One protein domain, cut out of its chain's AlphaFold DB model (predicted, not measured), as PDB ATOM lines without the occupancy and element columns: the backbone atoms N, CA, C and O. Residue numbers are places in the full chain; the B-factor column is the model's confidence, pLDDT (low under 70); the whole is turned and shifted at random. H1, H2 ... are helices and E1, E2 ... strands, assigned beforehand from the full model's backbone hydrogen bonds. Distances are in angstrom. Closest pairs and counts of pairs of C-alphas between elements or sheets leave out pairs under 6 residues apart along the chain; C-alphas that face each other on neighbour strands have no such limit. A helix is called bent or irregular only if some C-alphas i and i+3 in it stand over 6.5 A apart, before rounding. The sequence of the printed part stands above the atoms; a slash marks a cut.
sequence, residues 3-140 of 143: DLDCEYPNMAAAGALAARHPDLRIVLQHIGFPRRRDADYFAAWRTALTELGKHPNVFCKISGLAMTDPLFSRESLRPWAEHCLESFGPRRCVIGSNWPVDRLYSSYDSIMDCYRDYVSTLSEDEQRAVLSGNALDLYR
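AT A GLANCE: This is residues 3 to 140 of the 143 residues of the protein "Amidohydro-rel domain-containing protein" of Phytohabitans flavus (UniProt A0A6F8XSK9). A small sheet of three short parallel strands makes the core, with helices over both of its faces: H4 runs along the strands over one face, and H7 crosses the other face. H3 lies side by side with H1 and with H4, between the two, while H6 and the short H5 lie beyond the ends at which the strands finish. The printed part has 138 residues with seven named helices and three named strands, in the order H1, E1, H2, H3, E2, H4, E3, H5, H6, H7; the sheet runs E1, E2, E3, all parallel, and the class is mostly helix. The whole is compact and rounded, with a radius of gyration of the C-alphas of 14.0 A and spans of 39 by 34 by 26 A.

HOW THE PARTS SIT: Residues 3 to 4 form a short parallel pairing with residues 27 to 28 of the strand E1, residues 26 to 28. The helix H1, residues 8 to 20, and H2, residues 29 to 32, are close but not clearly touching, with the C-alphas of Tyr 8 and Gly 32 closest at 6.0 A. H3, residues 39 to 53, touches H1 at a shallow tilt of 5 degrees, the same way; their closest C-alphas, of Tyr 8 and Trp 45, are 5.3 A apart. E2, residues 58 to 62, is the inner strand and is parallel to E1, with N 28 and O 59 at 2.8 A, within hydrogen-bond range. E1, H2 with H3, and E2 form a strand-helix-strand unit, two parallel neighbour strands with helices between them along the chain, and its crossover is right-handed. H4, residues 74 to 88, touches H3 with residues 83 to 88 alone, at a shallow tilt of 29 degrees, the same way; the C-alphas of Gly 53 and Phe 88 are closest at 4.8 A. E3, residues 93 to 95, is parallel to E2, with N 62 and O 94 at 2.8 A, within hydrogen-bond range; E2, H4 and E3 form a second such unit, also right-handed. The pairing of E2 is staggered: residues 58 to 60 pair with E1 and residues 60 to 62 with E3. H1 is on the sheet, H2 stands at the sheet's level, and H3 only grazes the sheet with residues 49 to 53. H4 lies over E2 at a height over the sheet of 9.6 A and runs along the strands, at 13 degrees to E2 on the local plane. H5, residues 101 to 104, is not on the sheet. H6, residues 108 to 118, touches H4 at a steep tilt of 55 degrees, the same way, with the C-alphas of Arg 74 and Cys 114 closest at 5.9 A. H7, residues 124 to 139, is on the opposite face from H4 and runs across the strands, at 78 degrees to E3 on the local plane; its closest C-alphas to E3 are those of Val 130 and Val 94, 4.9 A apart. Every O i to N i+4 pair is within hydrogen-bond range in H3 and H6, against 7 of 9 in H1, 9 of 11 in H4 and 10 of 12 in H7; H2 and H5 are too short for such a pair.

IN THESE COORDINATES: H1 begins at C-alpha 8 (-25.558, 29.809, -34.498) and is 19.2 A long; E1, residues 26 to 28, and H2, residues 29 to 32, follow. H3, residues 39 to 53, is 20.6 A long, and E2, residues 58 to 62, begins at C-alpha 58 (-29.351, 43.541, -36.419) and is 13.1 A long. H4, residues 74 to 88, is 21.2 A long; E3, residues 93 to 95, and H5, residues 101 to 104, are short, and H6, residues 108 to 118, is 15.6 A long. H7, 21.5 A long, has a kink of 48 degrees near residue 132 and ends at C-alpha 139 (-23.183, 50.944, -46.264). H1, H4 and H7 are irregular: C-alphas 9 and 12 are 7.2 A apart, 76 and 79 are 7.1 A, and 131 and 134 are 7.7 A.

THE WHOLE: The two C-alphas farthest apart, of Asp 23 and Leu 71, are 39.8 A from each other. The printed part has no cut, and the link from E2 to H4, 11 residues, is the one long link. The mean pLDDT of the printed part is 97.2, and no printed residue is under 70.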
ATOM      1  N   ASP A   3     -19.721  44.412 -39.263       96.12
ATOM      2  CA  ASP A   3     -19.918  43.123 -39.923       96.12
ATOM      3  C   ASP A   3     -19.499  42.007 -38.965       96.12
ATOM      4  O   ASP A   3     -18.382  42.008 -38.447       96.12
ATOM      5  N   LEU A   4     -20.418  41.082 -38.697       97.06
ATOM      6  CA  LEU A   4     -20.251  40.028 -37.708       97.06
ATOM      7  C   LEU A   4     -20.329  38.651 -38.371       97.06
ATOM      8  O   LEU A   4     -21.402  38.213 -38.792       97.06
ATOM      9  N   ASP A   5     -19.204  37.943 -38.361       94.94
ATOM     10  CA  ASP A   5     -19.159  36.501 -38.582       94.94
ATOM     11  C   ASP A   5     -19.464  35.778 -37.266       94.94
ATOM     12  O   ASP A   5     -18.717  35.870 -36.289       94.94
ATOM     13  N   CYS A   6     -20.599  35.081 -37.217       94.06
ATOM     14  CA  CYS A   6     -21.075  34.428 -36.003       94.06
ATOM     15  C   CYS A   6     -21.904  33.185 -36.324       94.06
ATOM     16  O   CYS A   6     -23.014  33.287 -36.839       94.06
ATOM     17  N   GLU A   7     -21.406  32.009 -35.946       95.44
ATOM     18  CA  GLU A   7     -22.164  30.758 -36.044       95.44
ATOM     19  C   GLU A   7     -23.327  30.711 -35.040       95.44
ATOM     20  O   GLU A   7     -23.302  31.394 -34.010       95.44
ATOM     21  N   TYR A   8     -24.337  29.875 -35.312       95.06
ATOM     22  CA  TYR A   8     -25.558  29.809 -34.498       95.06
ATOM     23  C   TYR A   8     -25.334  29.626 -32.981       95.06
ATOM     24  O   TYR A   8     -26.060  30.272 -32.222       95.06
ATOM     25  N   PRO A   9     -24.330  28.862 -32.485       96.56
ATOM     26  CA  PRO A   9     -24.114  28.724 -31.043       96.56
ATOM     27  C   PRO A   9     -23.743  30.046 -30.359       96.56
ATOM     28  O   PRO A   9     -23.973  30.218 -29.166       96.56
ATOM     29  N   ASN A  10     -23.192  30.998 -31.119       97.31
ATOM     30  CA  ASN A  10     -22.729  32.288 -30.618       97.31
ATOM     31  C   ASN A  10     -23.752  33.419 -30.834       97.31
ATOM     32  O   ASN A  10     -23.541  34.533 -30.354       97.31
ATOM     33  N   MET A  11     -24.884  33.160 -31.501       98.06
ATOM     34  CA  MET A  11     -25.880  34.201 -31.800       98.06
ATOM     35  C   MET A  11     -26.534  34.785 -30.542       98.06
ATOM     36  O   MET A  11     -26.914  35.952 -30.544       98.06
ATOM     37  N   ALA A  12     -26.597  34.035 -29.437       98.19
ATOM     38  CA  ALA A  12     -27.047  34.577 -28.153       98.19
ATOM     39  C   ALA A  12     -26.105  35.684 -27.636       98.19
ATOM     40  O   ALA A  12     -26.560  36.729 -27.169       98.19
ATOM     41  N   ALA A  13     -24.788  35.498 -27.777       98.12
ATOM     42  CA  ALA A  13     -23.806  36.525 -27.436       98.12
ATOM     43  C   ALA A  13     -23.886  37.722 -28.400       98.12
ATOM     44  O   ALA A  13     -23.761  38.869 -27.967       98.12
ATOM     45  N   ALA A  14     -24.163  37.474 -29.686       98.12
ATOM     46  CA  ALA A  14     -24.431  38.532 -30.660       98.12
ATOM     47  C   ALA A  14     -25.679  39.357 -30.294       98.12
ATOM     48  O   ALA A  14     -25.639  40.585 -30.352       98.12
ATOM     49  N   GLY A  15     -26.758  38.710 -29.845       98.44
ATOM     50  CA  GLY A  15     -27.960  39.383 -29.345       98.44
ATOM     51  C   GLY A  15     -27.681  40.230 -28.100       98.44
ATOM     52  O   GLY A  15     -28.097  41.386 -28.023       98.44
ATOM     53  N   ALA A  16     -26.884  39.716 -27.157       98.44
ATOM     54  CA  ALA A  16     -26.446  40.487 -25.991       98.44
ATOM     55  C   ALA A  16     -25.614  41.723 -26.387       98.44
ATOM     56  O   ALA A  16     -25.795  42.804 -25.818       98.44
ATOM     57  N   LEU A  17     -24.736  41.598 -27.391       98.00
ATOM     58  CA  LEU A  17     -23.999  42.729 -27.957       98.00
ATOM     59  C   LEU A  17     -24.954  43.756 -28.585       98.00
ATOM     60  O   LEU A  17     -24.823  44.949 -28.310       98.00
ATOM     61  N   ALA A  18     -25.921  43.299 -29.382       98.44
ATOM     62  CA  ALA A  18     -26.909  44.151 -30.034       98.44
ATOM     63  C   ALA A  18     -27.760  44.926 -29.018       98.44
ATOM     64  O   ALA A  18     -27.935  46.134 -29.166       98.44
ATOM     65  N   ALA A  19     -28.223  44.260 -27.955       98.50
ATOM     66  CA  ALA A  19     -28.993  44.880 -26.877       98.50
ATOM     67  C   ALA A  19     -28.190  45.934 -26.102       98.50
ATOM     68  O   ALA A  19     -28.733  46.965 -25.712       98.50
ATOM     69  N   ARG A  20     -26.892  45.693 -25.890       98.50
ATOM     70  CA  ARG A  20     -26.004  46.630 -25.191       98.50
ATOM     71  C   ARG A  20     -25.671  47.874 -26.024       98.50
ATOM     72  O   ARG A  20     -25.315  48.901 -25.454       98.50
ATOM     73  N   HIS A  21     -25.774  47.788 -27.349       98.25
ATOM     74  CA  HIS A  21     -25.438  48.872 -28.273       98.25
ATOM     75  C   HIS A  21     -26.564  49.096 -29.296       98.25
ATOM     76  O   HIS A  21     -26.374  48.794 -30.476       98.25
ATOM     77  N   PRO A  22     -27.728  49.636 -28.886       97.62
ATOM     78  CA  PRO A  22     -28.891  49.783 -29.765       97.62
ATOM     79  C   PRO A  22     -28.625  50.666 -30.997       97.62
ATOM     80  O   PRO A  22     -29.206  50.433 -32.052       97.62
ATOM     81  N   ASP A  23     -27.695  51.621 -30.901       97.25
ATOM     82  CA  ASP A  23     -27.319  52.501 -32.017       97.25
ATOM     83  C   ASP A  23     -26.298  51.865 -32.982       97.25
ATOM     84  O   ASP A  23     -26.026  52.389 -34.068       97.25
ATOM     85  N   LEU A  24     -25.706  50.724 -32.611       97.38
ATOM     86  CA  LEU A  24     -24.780  49.999 -33.472       97.38
ATOM     87  C   LEU A  24     -25.564  49.117 -34.446       97.38
ATOM     88  O   LEU A  24     -26.150  48.113 -34.051       97.38
ATOM     89  N   ARG A  25     -25.501  49.453 -35.738       97.94
ATOM     90  CA  ARG A  25     -25.951  48.563 -36.821       97.94
ATOM     91  C   ARG A  25     -24.994  47.375 -36.950       97.94
ATOM     92  O   ARG A  25     -23.817  47.589 -37.266       97.94
ATOM     93  N   ILE A  26     -25.498  46.164 -36.730       98.56
ATOM     94  CA  ILE A  26     -24.754  44.900 -36.824       98.56
ATOM     95  C   ILE A  26     -25.262  44.121 -38.034       98.56
ATOM     96  O   ILE A  26     -26.470  43.992 -38.208       98.56
ATOM     97  N   VAL A  27     -24.362  43.586 -38.854       98.56
ATOM     98  CA  VAL A  27     -24.711  42.792 -40.038       98.56
ATOM     99  C   VAL A  27     -24.210  41.373 -39.839       98.56
ATOM    100  O   VAL A  27     -23.004  41.129 -39.888       98.56
ATOM    101  N   LEU A  28     -25.127  40.434 -39.619       98.69
ATOM    102  CA  LEU A  28     -24.804  39.015 -39.602       98.69
ATOM    103  C   LEU A  28     -24.391  38.587 -41.012       98.69
ATOM    104  O   LEU A  28     -25.203  38.612 -41.942       98.69
ATOM    105  N   GLN A  29     -23.134  38.188 -41.162       98.19
ATOM    106  CA  GLN A  29     -22.599  37.701 -42.426       98.19
ATOM    107  C   GLN A  29     -23.025  36.256 -42.676       98.19
ATOM    108  O   GLN A  29     -23.202  35.467 -41.747       98.19
ATOM    109  N   HIS A  30     -23.191  35.919 -43.956       97.81
ATOM    110  CA  HIS A  30     -23.425  34.556 -44.441       97.81
ATOM    111  C   HIS A  30     -24.501  33.782 -43.677       97.81
ATOM    112  O   HIS A  30     -24.337  32.593 -43.418       97.81
ATOM    113  N   ILE A  31     -25.553  34.480 -43.236       97.75
ATOM    114  CA  ILE A  31     -26.635  33.952 -42.394       97.75
ATOM    115  C   ILE A  31     -26.157  33.206 -41.129       97.75
ATOM    116  O   ILE A  31     -26.858  32.352 -40.594       97.75
ATOM    117  N   GLY A  32     -24.958  33.514 -40.634       97.00
ATOM    118  CA  GLY A  32     -24.308  32.796 -39.540       97.00
ATOM    119  C   GLY A  32     -23.603  31.505 -39.954       97.00
ATOM    120  O   GLY A  32     -23.550  30.550 -39.181       97.00
ATOM    121  N   PHE A  33     -23.098  31.483 -41.187       95.06
ATOM    122  CA  PHE A  33     -22.222  30.475 -41.781       95.06
ATOM    123  C   PHE A  33     -22.634  29.021 -41.478       95.06
ATOM    124  O   PHE A  33     -21.949  28.309 -40.739       95.06
ATOM    125  N   PRO A  34     -23.771  28.543 -42.019       93.38
ATOM    126  CA  PRO A  34     -24.251  27.199 -41.743       93.38
ATOM    127  C   PRO A  34     -23.297  26.150 -42.321       93.38
ATOM    128  O   PRO A  34     -23.140  26.033 -43.535       93.38
ATOM    129  N   ARG A  35     -22.658  25.369 -41.444       91.88
ATOM    130  CA  ARG A  35     -21.646  24.368 -41.821       91.88
ATOM    131  C   ARG A  35     -22.214  22.994 -42.153       91.88
ATOM    132  O   ARG A  35     -21.496  22.164 -42.704       91.88
ATOM    133  N   ARG A  36     -23.466  22.723 -41.777       93.56
ATOM    134  CA  ARG A  36     -24.129  21.434 -42.009       93.56
ATOM    135  C   ARG A  36     -25.523  21.635 -42.590       93.56
ATOM    136  O   ARG A  36     -26.113  22.706 -42.458       93.56
ATOM    137  N   ARG A  37     -26.033  20.578 -43.223       92.12
ATOM    138  CA  ARG A  37     -27.317  20.550 -43.943       92.12
ATOM    139  C   ARG A  37     -28.322  19.549 -43.369       92.12
ATOM    140  O   ARG A  37     -29.378  19.353 -43.956       92.12
ATOM    141  N   ASP A  38     -28.005  18.914 -42.242       94.50
ATOM    142  CA  ASP A  38     -28.928  18.016 -41.549       94.50
ATOM    143  C   ASP A  38     -30.054  18.776 -40.828       94.50
ATOM    144  O   ASP A  38     -29.925  19.956 -40.489       94.50
ATOM    145  N   ALA A  39     -31.164  18.074 -40.592       96.12
ATOM    146  CA  ALA A  39     -32.380  18.643 -40.017       96.12
ATOM    147  C   ALA A  39     -32.163  19.226 -38.610       96.12
ATOM    148  O   ALA A  39     -32.674  20.308 -38.320       96.12
ATOM    149  N   ASP A  40     -31.369  18.560 -37.768       97.75
ATOM    150  CA  ASP A  40     -31.095  19.017 -36.402       97.75
ATOM    151  C   ASP A  40     -30.286  20.319 -36.403       97.75
ATOM    152  O   ASP A  40     -30.596  21.252 -35.659       97.75
ATOM    153  N   TYR A  41     -29.280  20.425 -37.282       96.88
ATOM    154  CA  TYR A  41     -28.528  21.666 -37.470       96.88
ATOM    155  C   TYR A  41     -29.437  22.792 -37.950       96.88
ATOM    156  O   TYR A  41     -29.378  23.900 -37.418       96.88
ATOM    157  N   PHE A  42     -30.274  22.517 -38.952       97.69
ATOM    158  CA  PHE A  42     -31.199  23.507 -39.486       97.69
ATOM    159  C   PHE A  42     -32.162  24.000 -38.403       97.69
ATOM    160  O   PHE A  42     -32.336  25.206 -38.256       97.69
ATOM    161  N   ALA A  43     -32.725  23.104 -37.586       98.38
ATOM    162  CA  ALA A  43     -33.603  23.476 -36.478       98.38
ATOM    163  C   ALA A  43     -32.894  24.380 -35.453       98.38
ATOM    164  O   ALA A  43     -33.422  25.435 -35.099       98.38
ATOM    165  N   ALA A  44     -31.677  24.019 -35.032       98.25
ATOM    166  CA  ALA A  44     -30.897  24.819 -34.086       98.25
ATOM    167  C   ALA A  44     -30.530  26.202 -34.651       98.25
ATOM    168  O   ALA A  44     -30.684  27.220 -33.969       98.25
ATOM    169  N   TRP A  45     -30.099  26.248 -35.915       98.44
ATOM    170  CA  TRP A  45     -29.822  27.491 -36.628       98.44
ATOM    171  C   TRP A  45     -31.069  28.373 -36.725       98.44
ATOM    172  O   TRP A  45     -30.994  29.557 -36.404       98.44
ATOM    173  N   ARG A  46     -32.226  27.802 -37.088       98.50
ATOM    174  CA  ARG A  46     -33.489  28.542 -37.195       98.50
ATOM    175  C   ARG A  46     -33.866  29.207 -35.883       98.50
ATOM    176  O   ARG A  46     -34.165  30.398 -35.885       98.50
ATOM    177  N   THR A  47     -33.827  28.463 -34.777       98.62
ATOM    178  CA  THR A  47     -34.137  28.999 -33.446       98.62
ATOM    179  C   THR A  47     -33.207  30.156 -33.091       98.62
ATOM    180  O   THR A  47     -33.679  31.229 -32.725       98.62
ATOM    181  N   ALA A  48     -31.895  29.971 -33.249       98.62
ATOM    182  CA  ALA A  48     -30.914  31.008 -32.942       98.62
ATOM    183  C   ALA A  48     -31.099  32.264 -33.812       98.62
ATOM    184  O   ALA A  48     -31.043  33.387 -33.305       98.62
ATOM    185  N   LEU A  49     -31.374  32.076 -35.105       98.75
ATOM    186  CA  LEU A  49     -31.588  33.167 -36.046       98.75
ATOM    187  C   LEU A  49     -32.870  33.951 -35.732       98.75
ATOM    188  O   LEU A  49     -32.860  35.179 -35.778       98.75
ATOM    189  N   THR A  50     -33.956  33.261 -35.375       98.81
ATOM    190  CA  THR A  50     -35.219  33.900 -34.982       98.81
ATOM    191  C   THR A  50     -35.048  34.746 -33.725       98.81
ATOM    192  O   THR A  50     -35.534  35.875 -33.687       98.81
ATOM    193  N   GLU A  51     -34.327  34.252 -32.716       98.75
ATOM    194  CA  GLU A  51     -34.030  35.040 -31.515       98.75
ATOM    195  C   GLU A  51     -33.173  36.269 -31.840       98.75
ATOM    196  O   GLU A  51     -33.487  37.373 -31.398       98.75
ATOM    197  N   LEU A  52     -32.143  36.114 -32.677       98.75
ATOM    198  CA  LEU A  52     -31.307  37.234 -33.107       98.75
ATOM    199  C   LEU A  52     -32.106  38.280 -33.909       98.75
ATOM    200  O   LEU A  52     -31.906  39.483 -33.733       98.75
ATOM    201  N   GLY A  53     -33.050  37.833 -34.741       98.56
ATOM    202  CA  GLY A  53     -33.931  38.684 -35.544       98.56
ATOM    203  C   GLY A  53     -34.817  39.632 -34.727       98.56
ATOM    204  O   GLY A  53     -35.227  40.678 -35.245       98.56
ATOM    205  N   LYS A  54     -35.044  39.343 -33.436       98.56
ATOM    206  CA  LYS A  54     -35.793  40.216 -32.510       98.56
ATOM    207  C   LYS A  54     -35.078  41.537 -32.211       98.56
ATOM    208  O   LYS A  54     -35.722  42.483 -31.765       98.56
ATOM    209  N   HIS A  55     -33.771  41.629 -32.460       98.62
ATOM    210  CA  HIS A  55     -33.000  42.851 -32.236       98.62
ATOM    211  C   HIS A  55     -33.087  43.786 -33.456       98.62
ATOM    212  O   HIS A  55     -32.569  43.444 -34.522       98.62
ATOM    213  N   PRO A  56     -33.704  44.979 -33.341       98.25
ATOM    214  CA  PRO A  56     -34.001  45.840 -34.493       98.25
ATOM    215  C   PRO A  56     -32.751  46.421 -35.167       98.25
ATOM    216  O   PRO A  56     -32.796  46.772 -36.343       98.25
ATOM    217  N   ASN A  57     -31.632  46.496 -34.446       98.44
ATOM    218  CA  ASN A  57     -30.341  46.970 -34.942       98.44
ATOM    219  C   ASN A  57     -29.483  45.873 -35.597       98.44
ATOM    220  O   ASN A  57     -28.357  46.153 -36.019       98.44
ATOM    221  N   VAL A  58     -30.004  44.645 -35.710       98.69
ATOM    222  CA  VAL A  58     -29.351  43.541 -36.419       98.69
ATOM    223  C   VAL A  58     -29.975  43.348 -37.801       98.69
ATOM    224  O   VAL A  58     -31.195  43.257 -37.952       98.69
ATOM    225  N   PHE A  59     -29.100  43.269 -38.796       98.75
ATOM    226  CA  PHE A  59     -29.371  43.021 -40.204       98.75
ATOM    227  C   PHE A  59     -28.793  41.659 -40.597       98.75
ATOM    228  O   PHE A  59     -27.817  41.202 -40.002       98.75
ATOM    229  N   CYS A  60     -29.359  41.023 -41.619       98.69
ATOM    230  CA  CYS A  60     -28.906  39.725 -42.114       98.69
ATOM    231  C   CYS A  60     -28.450  39.822 -43.567       98.69
ATOM    232  O   CYS A  60     -29.185  40.300 -44.433       98.69
ATOM    233  N   LYS A  61     -27.241  39.337 -43.854       98.69
ATOM    234  CA  LYS A  61     -26.748  39.193 -45.221       98.69
ATOM    235  C   LYS A  61     -26.975  37.771 -45.719       98.69
ATOM    236  O   LYS A  61     -26.236  36.851 -45.361       98.69
ATOM    237  N   ILE A  62     -27.962  37.617 -46.596       98.50
ATOM    238  CA  ILE A  62     -28.279  36.365 -47.284       98.50
ATOM    239  C   ILE A  62     -27.215  36.145 -48.360       98.50
ATOM    240  O   ILE A  62     -27.216  36.772 -49.420       98.50
ATOM    241  N   SER A  63     -26.232  35.322 -48.011       98.19
ATOM    242  CA  SER A  63     -25.038  35.036 -48.801       98.19
ATOM    243  C   SER A  63     -24.359  33.780 -48.260       98.19
ATOM    244  O   SER A  63     -24.706  33.322 -47.172       98.19
ATOM    245  N   GLY A  64     -23.358  33.250 -48.964       96.75
ATOM    246  CA  GLY A  64     -22.517  32.183 -48.412       96.75
ATOM    247  C   GLY A  64     -23.217  30.835 -48.284       96.75
ATOM    248  O   GLY A  64     -22.781  29.971 -47.527       96.75
ATOM    249  N   LEU A  65     -24.337  30.676 -48.984       95.56
ATOM    250  CA  LEU A  65     -25.169  29.495 -48.901       95.56
ATOM    251  C   LEU A  65     -24.674  28.387 -49.824       95.56
ATOM    252  O   LEU A  65     -24.799  27.229 -49.452       95.56
ATOM    253  N   ALA A  66     -24.101  28.684 -50.991       95.50
ATOM    254  CA  ALA A  66     -23.658  27.611 -51.877       95.50
ATOM    255  C   ALA A  66     -22.360  26.962 -51.375       95.50
ATOM    256  O   ALA A  66     -22.214  25.753 -51.503       95.50
ATOM    257  N   MET A  67     -21.443  27.711 -50.742       94.31
ATOM    258  CA  MET A  67     -20.122  27.197 -50.328       94.31
ATOM    259  C   MET A  67     -20.135  26.027 -49.326       94.31
ATOM    260  O   MET A  67     -19.110  25.374 -49.153       94.31
ATOM    261  N   THR A  68     -21.264  25.746 -48.668       91.38
ATOM    262  CA  THR A  68     -21.425  24.608 -47.741       91.38
ATOM    263  C   THR A  68     -22.512  23.627 -48.191       91.38
ATOM    264  O   THR A  68     -23.058  22.886 -47.370       91.38
ATOM    265  N   ASP A  69     -22.867  23.634 -49.477       94.56
ATOM    266  CA  ASP A  69     -23.856  22.723 -50.049       94.56
ATOM    267  C   ASP A  69     -23.311  21.984 -51.284       94.56
ATOM    268  O   ASP A  69     -23.485  22.439 -52.415       94.56
ATOM    269  N   PRO A  70     -22.664  20.819 -51.095       93.31
ATOM    270  CA  PRO A  70     -22.147  20.025 -52.207       93.31
ATOM    271  C   PRO A  70     -23.237  19.428 -53.105       93.31
ATOM    272  O   PRO A  70     -22.922  18.953 -54.194       93.31
ATOM    273  N   LEU A  71     -24.499  19.436 -52.662       93.88
ATOM    274  CA  LEU A  71     -25.660  18.959 -53.416       93.88
ATOM    275  C   LEU A  71     -26.540  20.130 -53.868       93.88
ATOM    276  O   LEU A  71     -27.755  19.971 -53.973       93.88
ATOM    277  N   PHE A  72     -25.917  21.288 -54.112       94.06
ATOM    278  CA  PHE A  72     -26.574  22.537 -54.484       94.06
ATOM    279  C   PHE A  72     -27.775  22.328 -55.418       94.06
ATOM    280  O   PHE A  72     -27.650  21.830 -56.541       94.06
ATOM    281  N   SER A  73     -28.932  22.800 -54.965       95.44
ATOM    282  CA  SER A  73     -30.098  23.067 -55.794       95.44
ATOM    283  C   SER A  73     -30.774  24.359 -55.333       95.44
ATOM    284  O   SER A  73     -30.474  24.924 -54.280       95.44
ATOM    285  N   ARG A  74     -31.725  24.853 -56.123       95.56
ATOM    286  CA  ARG A  74     -32.560  25.987 -55.708       95.56
ATOM    287  C   ARG A  74     -33.371  25.626 -54.451       95.56
ATOM    288  O   ARG A  74     -33.511  26.400 -53.511       95.56
ATOM    289  N   GLU A  75     -33.878  24.408 -54.393       96.94
ATOM    290  CA  GLU A  75     -34.716  23.917 -53.303       96.94
ATOM    291  C   GLU A  75     -33.915  23.693 -52.015       96.94
ATOM    292  O   GLU A  75     -34.466  23.868 -50.930       96.94
ATOM    293  N   SER A  76     -32.623  23.361 -52.104       96.12
ATOM    294  CA  SER A  76     -31.780  23.141 -50.921       96.12
ATOM    295  C   SER A  76     -31.448  24.441 -50.177       96.12
ATOM    296  O   SER A  76     -31.329  24.441 -48.947       96.12
ATOM    297  N   LEU A  77     -31.339  25.566 -50.895       96.19
ATOM    298  CA  LEU A  77     -31.025  26.872 -50.306       96.19
ATOM    299  C   LEU A  77     -32.263  27.651 -49.854       96.19
ATOM    300  O   LEU A  77     -32.176  28.428 -48.900       96.19
ATOM    301  N   ARG A  78     -33.403  27.445 -50.523       97.38
ATOM    302  CA  ARG A  78     -34.645  28.195 -50.294       97.38
ATOM    303  C   ARG A  78     -35.049  28.296 -48.811       97.38
ATOM    304  O   ARG A  78     -35.213  29.426 -48.354       97.38
ATOM    305  N   PRO A  79     -35.119  27.201 -48.019       97.69
ATOM    306  CA  PRO A  79     -35.573  27.278 -46.627       97.69
ATOM    307  C   PRO A  79     -34.697  28.174 -45.745       97.69
ATOM    308  O   PRO A  79     -35.168  28.761 -44.774       97.69
ATOM    309  N   TRP A  80     -33.410  28.294 -46.077       98.06
ATOM    310  CA  TRP A  80     -32.471  29.139 -45.350       98.06
ATOM    311  C   TRP A  80     -32.687  30.618 -45.667       98.06
ATOM    312  O   TRP A  80     -32.703  31.454 -44.766       98.06
ATOM    313  N   ALA A  81     -32.871  30.951 -46.945       97.88
ATOM    314  CA  ALA A  81     -33.132  32.323 -47.364       97.88
ATOM    315  C   ALA A  81     -34.506  32.812 -46.875       97.88
ATOM    316  O   ALA A  81     -34.599  33.908 -46.321       97.88
ATOM    317  N   GLU A  82     -35.546  31.987 -47.012       98.25
ATOM    318  CA  GLU A  82     -36.905  32.312 -46.562       98.25
ATOM    319  C   GLU A  82     -36.952  32.526 -45.044       98.25
ATOM    320  O   GLU A  82     -37.450  33.555 -44.592       98.25
ATOM    321  N   HIS A  83     -36.306  31.666 -44.247       98.69
ATOM    322  CA  HIS A  83     -36.262  31.849 -42.789       98.69
ATOM    323  C   HIS A  83     -35.514  33.128 -42.364       98.69
ATOM    324  O   HIS A  83     -35.840  33.726 -41.334       98.69
ATOM    325  N   CYS A  84     -34.536  33.598 -43.151       98.69
ATOM    326  CA  CYS A  84     -33.913  34.908 -42.927       98.69
ATOM    327  C   CYS A  84     -34.907  36.050 -43.172       98.69
ATOM    328  O   CYS A  84     -35.024  36.950 -42.339       98.69
ATOM    329  N   LEU A  85     -35.632  36.006 -44.293       98.56
ATOM    330  CA  LEU A  85     -36.647  37.008 -44.628       98.56
ATOM    331  C   LEU A  85     -37.762  37.047 -43.576       98.56
ATOM    332  O   LEU A  85     -38.160  38.133 -43.166       98.56
ATOM    333  N   GLU A  86     -38.203  35.890 -43.084       98.50
ATOM    334  CA  GLU A  86     -39.186  35.774 -42.001       98.50
ATOM    335  C   GLU A  86     -38.658  36.337 -40.673       98.50
ATOM    336  O   GLU A  86     -39.348  37.103 -40.002       98.50
ATOM    337  N   SER A  87     -37.423  35.991 -40.289       98.69
ATOM    338  CA  SER A  87     -36.867  36.353 -38.976       98.69
ATOM    339  C   SER A  87     -36.494  37.835 -38.860       98.69
ATOM    340  O   SER A  87     -36.645  38.436 -37.795       98.69
ATOM    341  N   PHE A  88     -35.990  38.442 -39.937       98.62
ATOM    342  CA  PHE A  88     -35.534  39.837 -39.929       98.62
ATOM    343  C   PHE A  88     -36.530  40.797 -40.589       98.62
ATOM    344  O   PHE A  88     -36.537  41.995 -40.285       98.62
ATOM    345  N   GLY A  89     -37.384  40.294 -41.472       98.44
ATOM    346  CA  GLY A  89     -38.167  41.103 -42.393       98.44
ATOM    347  C   GLY A  89     -37.330  41.586 -43.592       98.44
ATOM    348  O   GLY A  89     -36.112  41.789 -43.472       98.44
ATOM    349  N   PRO A  90     -37.962  41.858 -44.748       98.38
ATOM    350  CA  PRO A  90     -37.257  42.274 -45.964       98.38
ATOM    351  C   PRO A  90     -36.411  43.540 -45.798       98.38
ATOM    352  O   PRO A  90     -35.338  43.652 -46.376       98.38
ATOM    353  N   ARG A  91     -36.832  44.495 -44.960       98.44
ATOM    354  CA  ARG A  91     -36.118  45.773 -44.734       98.44
ATOM    355  C   ARG A  91     -34.817  45.644 -43.931       98.44
ATOM    356  O   ARG A  91     -34.079  46.616 -43.817       98.44
ATOM    357  N   ARG A  92     -34.527  44.465 -43.375       98.50
ATOM    358  CA  ARG A  92     -33.276  44.181 -42.650       98.50
ATOM    359  C   ARG A  92     -32.455  43.061 -43.290       98.50
ATOM    360  O   ARG A  92     -31.474  42.617 -42.700       98.50
ATOM    361  N   CYS A  93     -32.821  42.635 -44.499       98.75
ATOM    362  CA  CYS A  93     -32.073  41.647 -45.269       98.75
ATOM    363  C   CYS A  93     -31.329  42.300 -46.438       98.75
ATOM    364  O   CYS A  93     -31.865  43.178 -47.109       98.75
ATOM    365  N   VAL A  94     -30.105  41.854 -46.708       98.44
ATOM    366  CA  VAL A  94     -29.320  42.246 -47.890       98.44
ATOM    367  C   VAL A  94     -28.813  41.000 -48.611       98.44
ATOM    368  O   VAL A  94     -28.424  40.031 -47.960       98.44
ATOM    369  N   ILE A  95     -28.799  41.009 -49.943       98.25
ATOM    370  CA  ILE A  95     -28.226  39.913 -50.740       98.25
ATOM    371  C   ILE A  95     -26.722  40.115 -50.944       98.25
ATOM    372  O   ILE A  95     -26.254  41.226 -51.190       98.25
ATOM    373  N   GLY A  96     -25.956  39.026 -50.894       97.31
ATOM    374  CA  GLY A  96     -24.569  38.998 -51.354       97.31
ATOM    375  C   GLY A  96     -24.237  37.680 -52.048       97.31
ATOM    376  O   GLY A  96     -24.637  36.615 -51.591       97.31
ATOM    377  N   SER A  97     -23.461  37.730 -53.130       96.56
ATOM    378  CA  SER A  97     -23.078  36.522 -53.877       96.56
ATOM    379  C   SER A  97     -22.090  35.623 -53.128       96.56
ATOM    380  O   SER A  97     -22.006  34.440 -53.426       96.56
ATOM    381  N   ASN A  98     -21.310  36.191 -52.198       97.12
ATOM    382  CA  ASN A  98     -20.134  35.548 -51.597       97.12
ATOM    383  C   ASN A  98     -19.104  35.044 -52.634       97.12
ATOM    384  O   ASN A  98     -18.329  34.118 -52.392       97.12
ATOM    385  N   TRP A  99     -19.092  35.643 -53.826       96.69
ATOM    386  CA  TRP A  99     -18.116  35.304 -54.851       96.69
ATOM    387  C   TRP A  99     -16.721  35.827 -54.457       96.69
ATOM    388  O   TRP A  99     -16.626  36.964 -53.989       96.69
ATOM    389  N   PRO A 100     -15.634  35.050 -54.656       97.31
ATOM    390  CA  PRO A 100     -15.559  33.777 -55.386       97.31
ATOM    391  C   PRO A 100     -15.753  32.506 -54.550       97.31
ATOM    392  O   PRO A 100     -15.660  31.423 -55.114       97.31
ATOM    393  N   VAL A 101     -16.009  32.584 -53.244       96.62
ATOM    394  CA  VAL A 101     -16.043  31.393 -52.374       96.62
ATOM    395  C   VAL A 101     -17.202  30.459 -52.729       96.62
ATOM    396  O   VAL A 101     -17.000  29.255 -52.870       96.62
ATOM    397  N   ASP A 102     -18.392  31.000 -52.994       95.62
ATOM    398  CA  ASP A 102     -19.554  30.191 -53.397       95.62
ATOM    399  C   ASP A 102     -19.363  29.465 -54.750       95.62
ATOM    400  O   ASP A 102     -20.114  28.537 -55.062       95.62
ATOM    401  N   ARG A 103     -18.306  29.793 -55.517       96.31
ATOM    402  CA  ARG A 103     -17.917  29.061 -56.737       96.31
ATOM    403  C   ARG A 103     -17.619  27.580 -56.477       96.31
ATOM    404  O   ARG A 103     -17.636  26.794 -57.419       96.31
ATOM    405  N   LEU A 104     -17.342  27.195 -55.228       95.00
ATOM    406  CA  LEU A 104     -17.078  25.803 -54.853       95.00
ATOM    407  C   LEU A 104     -18.171  24.839 -55.335       95.00
ATOM    408  O   LEU A 104     -17.839  23.738 -55.767       95.00
ATOM    409  N   TYR A 105     -19.441  25.263 -55.302       95.75
ATOM    410  CA  TYR A 105     -20.577  24.392 -55.623       95.75
ATOM    411  C   TYR A 105     -21.627  25.020 -56.552       95.75
ATOM    412  O   TYR A 105     -22.590  24.348 -56.914       95.75
ATOM    413  N   SER A 106     -21.466  26.279 -56.978       95.75
ATOM    414  CA  SER A 106     -22.399  26.917 -57.916       95.75
ATOM    415  C   SER A 106     -21.748  28.020 -58.763       95.75
ATOM    416  O   SER A 106     -20.593  28.388 -58.561       95.75
ATOM    417  N   SER A 107     -22.475  28.545 -59.751       96.62
ATOM    418  CA  SER A 107     -22.042  29.693 -60.557       96.62
ATOM    419  C   SER A 107     -22.605  31.003 -59.997       96.62
ATOM    420  O   SER A 107     -23.631  30.998 -59.318       96.62
ATOM    421  N   TYR A 108     -21.962  32.136 -60.303       97.62
ATOM    422  CA  TYR A 108     -22.454  33.453 -59.882       97.62
ATOM    423  C   TYR A 108     -23.909  33.684 -60.320       97.62
ATOM    424  O   TYR A 108     -24.744  34.058 -59.498       97.62
ATOM    425  N   ASP A 109     -24.221  33.400 -61.587       97.94
ATOM    426  CA  ASP A 109     -25.560  33.610 -62.141       97.94
ATOM    427  C   ASP A 109     -26.587  32.705 -61.465       97.94
ATOM    428  O   ASP A 109     -27.625  33.190 -61.022       97.94
ATOM    429  N   SER A 110     -26.255  31.425 -61.264       97.06
ATOM    430  CA  SER A 110     -27.130  30.470 -60.574       97.06
ATOM    431  C   SER A 110     -27.460  30.907 -59.144       97.06
ATOM    432  O   SER A 110     -28.612  30.807 -58.725       97.06
ATOM    433  N   ILE A 111     -26.477  31.421 -58.399       97.12
ATOM    434  CA  ILE A 111     -26.672  31.932 -57.033       97.12
ATOM    435  C   ILE A 111     -27.573  33.170 -57.045       97.12
ATOM    436  O   ILE A 111     -28.522  33.263 -56.265       97.12
ATOM    437  N   MET A 112     -27.309  34.118 -57.943       97.75
ATOM    438  CA  MET A 112     -28.100  35.346 -58.016       97.75
ATOM    439  C   MET A 112     -29.527  35.090 -58.529       97.75
ATOM    440  O   MET A 112     -30.458  35.742 -58.057       97.75
ATOM    441  N   ASP A 113     -29.724  34.124 -59.428       98.19
ATOM    442  CA  ASP A 113     -31.044  33.660 -59.878       98.19
ATOM    443  C   ASP A 113     -31.833  32.965 -58.769       98.19
ATOM    444  O   ASP A 113     -33.060  33.072 -58.725       98.19
ATOM    445  N   CYS A 114     -31.154  32.256 -57.868       97.62
ATOM    446  CA  CYS A 114     -31.770  31.716 -56.660       97.62
ATOM    447  C   CYS A 114     -32.292  32.851 -55.774       97.62
ATOM    448  O   CYS A 114     -33.476  32.889 -55.456       97.62
ATOM    449  N   TYR A 115     -31.448  33.830 -55.438       97.56
ATOM    450  CA  TYR A 115     -31.860  34.925 -54.559       97.56
ATOM    451  C   TYR A 115     -32.964  35.806 -55.151       97.56
ATOM    452  O   TYR A 115     -33.880  36.173 -54.421       97.56
ATOM    453  N   ARG A 116     -32.922  36.109 -56.459       98.06
ATOM    454  CA  ARG A 116     -34.002  36.845 -57.148       98.06
ATOM    455  C   ARG A 116     -35.343  36.123 -57.060       98.06
ATOM    456  O   ARG A 116     -36.368  36.746 -56.816       98.06
ATOM    457  N   ASP A 117     -35.327  34.813 -57.242       98.12
ATOM    458  CA  ASP A 117     -36.523  33.984 -57.165       98.12
ATOM    459  C   ASP A 117     -37.064  33.871 -55.735       98.12
ATOM    460  O   ASP A 117     -38.271  33.965 -55.536       98.12
ATOM    461  N   TYR A 118     -36.203  33.765 -54.719       97.25
ATOM    462  CA  TYR A 118     -36.650  33.694 -53.320       97.25
ATOM    463  C   TYR A 118     -37.331  34.977 -52.846       97.25
ATOM    464  O   TYR A 118     -38.217  34.920 -52.002       97.25
ATOM    465  N   VAL A 119     -36.945  36.130 -53.398       97.62
ATOM    466  CA  VAL A 119     -37.600  37.407 -53.087       97.62
ATOM    467  C   VAL A 119     -38.786  37.713 -54.002       97.62
ATOM    468  O   VAL A 119     -39.499  38.675 -53.742       97.62
ATOM    469  N   SER A 120     -39.032  36.920 -55.052       97.06
ATOM    470  CA  SER A 120     -40.052  37.223 -56.072       97.06
ATOM    471  C   SER A 120     -41.489  37.278 -55.538       97.06
ATOM    472  O   SER A 120     -42.349  37.903 -56.154       97.06
ATOM    473  N   THR A 121     -41.749  36.654 -54.387       93.31
ATOM    474  CA  THR A 121     -43.051  36.662 -53.703       93.31
ATOM    475  C   THR A 121     -43.276  37.899 -52.829       93.31
ATOM    476  O   THR A 121     -44.401  38.132 -52.388       93.31
ATOM    477  N   LEU A 122     -42.234  38.698 -52.576       97.69
ATOM    478  CA  LEU A 122     -42.328  39.960 -51.843       97.69
ATOM    479  C   LEU A 122     -42.909  41.065 -52.732       97.69
ATOM    480  O   LEU A 122     -42.870  40.977 -53.962       97.69
ATOM    481  N   SER A 123     -43.383  42.155 -52.125       98.25
ATOM    482  CA  SER A 123     -43.770  43.347 -52.891       98.25
ATOM    483  C   SER A 123     -42.577  43.931 -53.657       98.25
ATOM    484  O   SER A 123     -41.427  43.783 -53.241       98.25
ATOM    485  N   GLU A 124     -42.818  44.646 -54.759       98.12
ATOM    486  CA  GLU A 124     -41.731  45.246 -55.552       98.12
ATOM    487  C   GLU A 124     -40.827  46.167 -54.713       98.12
ATOM    488  O   GLU A 124     -39.610  46.211 -54.900       98.12
ATOM    489  N   ASP A 125     -41.414  46.885 -53.755       98.38
ATOM    490  CA  ASP A 125     -40.702  47.755 -52.821       98.38
ATOM    491  C   ASP A 125     -39.757  46.972 -51.903       98.38
ATOM    492  O   ASP A 125     -38.641  47.415 -51.625       98.38
ATOM    493  N   GLU A 126     -40.195  45.809 -51.426       98.50
ATOM    494  CA  GLU A 126     -39.392  44.911 -50.601       98.50
ATOM    495  C   GLU A 126     -38.315  44.208 -51.424       98.50
ATOM    496  O   GLU A 126     -37.179  44.110 -50.964       98.50
ATOM    497  N   GLN A 127     -38.624  43.802 -52.658       98.50
ATOM    498  CA  GLN A 127     -37.635  43.258 -53.588       98.50
ATOM    499  C   GLN A 127     -36.509  44.265 -53.830       98.50
ATOM    500  O   GLN A 127     -35.336  43.933 -53.657       98.50
ATOM    501  N   ARG A 128     -36.847  45.523 -54.151       98.19
ATOM    502  CA  ARG A 128     -35.849  46.594 -54.321       98.19
ATOM    503  C   ARG A 128     -35.057  46.843 -53.040       98.19
ATOM    504  O   ARG A 128     -33.850  47.065 -53.109       98.19
ATOM    505  N   ALA A 129     -35.704  46.779 -51.877       98.25
ATOM    506  CA  ALA A 129     -35.022  46.921 -50.594       98.25
ATOM    507  C   ALA A 129     -33.973  45.818 -50.383       98.25
ATOM    508  O   ALA A 129     -32.811  46.121 -50.126       98.25
ATOM    509  N   VAL A 130     -34.358  44.550 -50.543       98.31
ATOM    510  CA  VAL A 130     -33.485  43.394 -50.287       98.31
ATOM    511  C   VAL A 130     -32.347  43.295 -51.311       98.31
ATOM    512  O   VAL A 130     -31.207  42.999 -50.943       98.31
ATOM    513  N   LEU A 131     -32.643  43.556 -52.589       97.75
ATOM    514  CA  LEU A 131     -31.682  43.412 -53.687       97.75
ATOM    515  C   LEU A 131     -30.643  44.539 -53.738       97.75
ATOM    516  O   LEU A 131     -29.535  44.303 -54.218       97.75
ATOM    517  N   SER A 132     -30.966  45.747 -53.266       96.69
ATOM    518  CA  SER A 132     -30.011  46.866 -53.282       96.69
ATOM    519  C   SER A 132     -30.268  47.942 -52.230       96.69
ATOM    520  O   SER A 132     -29.321  48.389 -51.585       96.69
ATOM    521  N   GLY A 133     -31.519  48.362 -52.020       97.75
ATOM    522  CA  GLY A 133     -31.847  49.555 -51.230       97.75
ATOM    523  C   GLY A 133     -31.328  49.516 -49.790       97.75
ATOM    524  O   GLY A 133     -30.745  50.487 -49.313       97.75
ATOM    525  N   ASN A 134     -31.464  48.375 -49.117       98.12
ATOM    526  CA  ASN A 134     -30.963  48.193 -47.758       98.12
ATOM    527  C   ASN A 134     -29.433  48.266 -47.713       98.12
ATOM    528  O   ASN A 134     -28.885  48.815 -46.766       98.12
ATOM    529  N   ALA A 135     -28.734  47.749 -48.730       97.44
ATOM    530  CA  ALA A 135     -27.278  47.841 -48.797       97.44
ATOM    531  C   ALA A 135     -26.827  49.296 -49.004       97.44
ATOM    532  O   ALA A 135     -25.900  49.743 -48.332       97.44
ATOM    533  N   LEU A 136     -27.511  50.054 -49.864       97.31
ATOM    534  CA  LEU A 136     -27.218  51.477 -50.064       97.31
ATOM    535  C   LEU A 136     -27.339  52.273 -48.753       97.31
ATOM    536  O   LEU A 136     -26.412  53.008 -48.413       97.31
ATOM    537  N   ASP A 137     -28.416  52.082 -47.978       96.25
ATOM    538  CA  ASP A 137     -28.582  52.749 -46.671       96.25
ATOM    539  C   ASP A 137     -27.546  52.280 -45.645       96.25
ATOM    540  O   ASP A 137     -26.885  53.085 -44.981       96.25
ATOM    541  N   LEU A 138     -27.402  50.961 -45.510       95.94
ATOM    542  CA  LEU A 138     -26.557  50.346 -44.500       95.94
ATOM    543  C   LEU A 138     -25.110  50.803 -44.687       95.94
ATOM    544  O   LEU A 138     -24.529  51.360 -43.751       95.94
ATOM    545  N   TYR A 139     -24.571  50.639 -45.901       95.12
ATOM    546  CA  TYR A 139     -23.183  50.944 -46.264       95.12
ATOM    547  C   TYR A 139     -22.958  52.392 -46.720       95.12
ATOM    548  O   TYR A 139     -21.822  52.752 -47.016       95.12
ATOM    549  N   ARG A 140     -23.997  53.240 -46.718       94.88
ATOM    550  CA  ARG A 140     -23.930  54.664 -47.098       94.88
ATOM    551  C   ARG A 140     -23.333  54.877 -48.494       94.88
ATOM    552  O   ARG A 140     -22.478  55.740 -48.692       94.88
TER     553      ARG A 140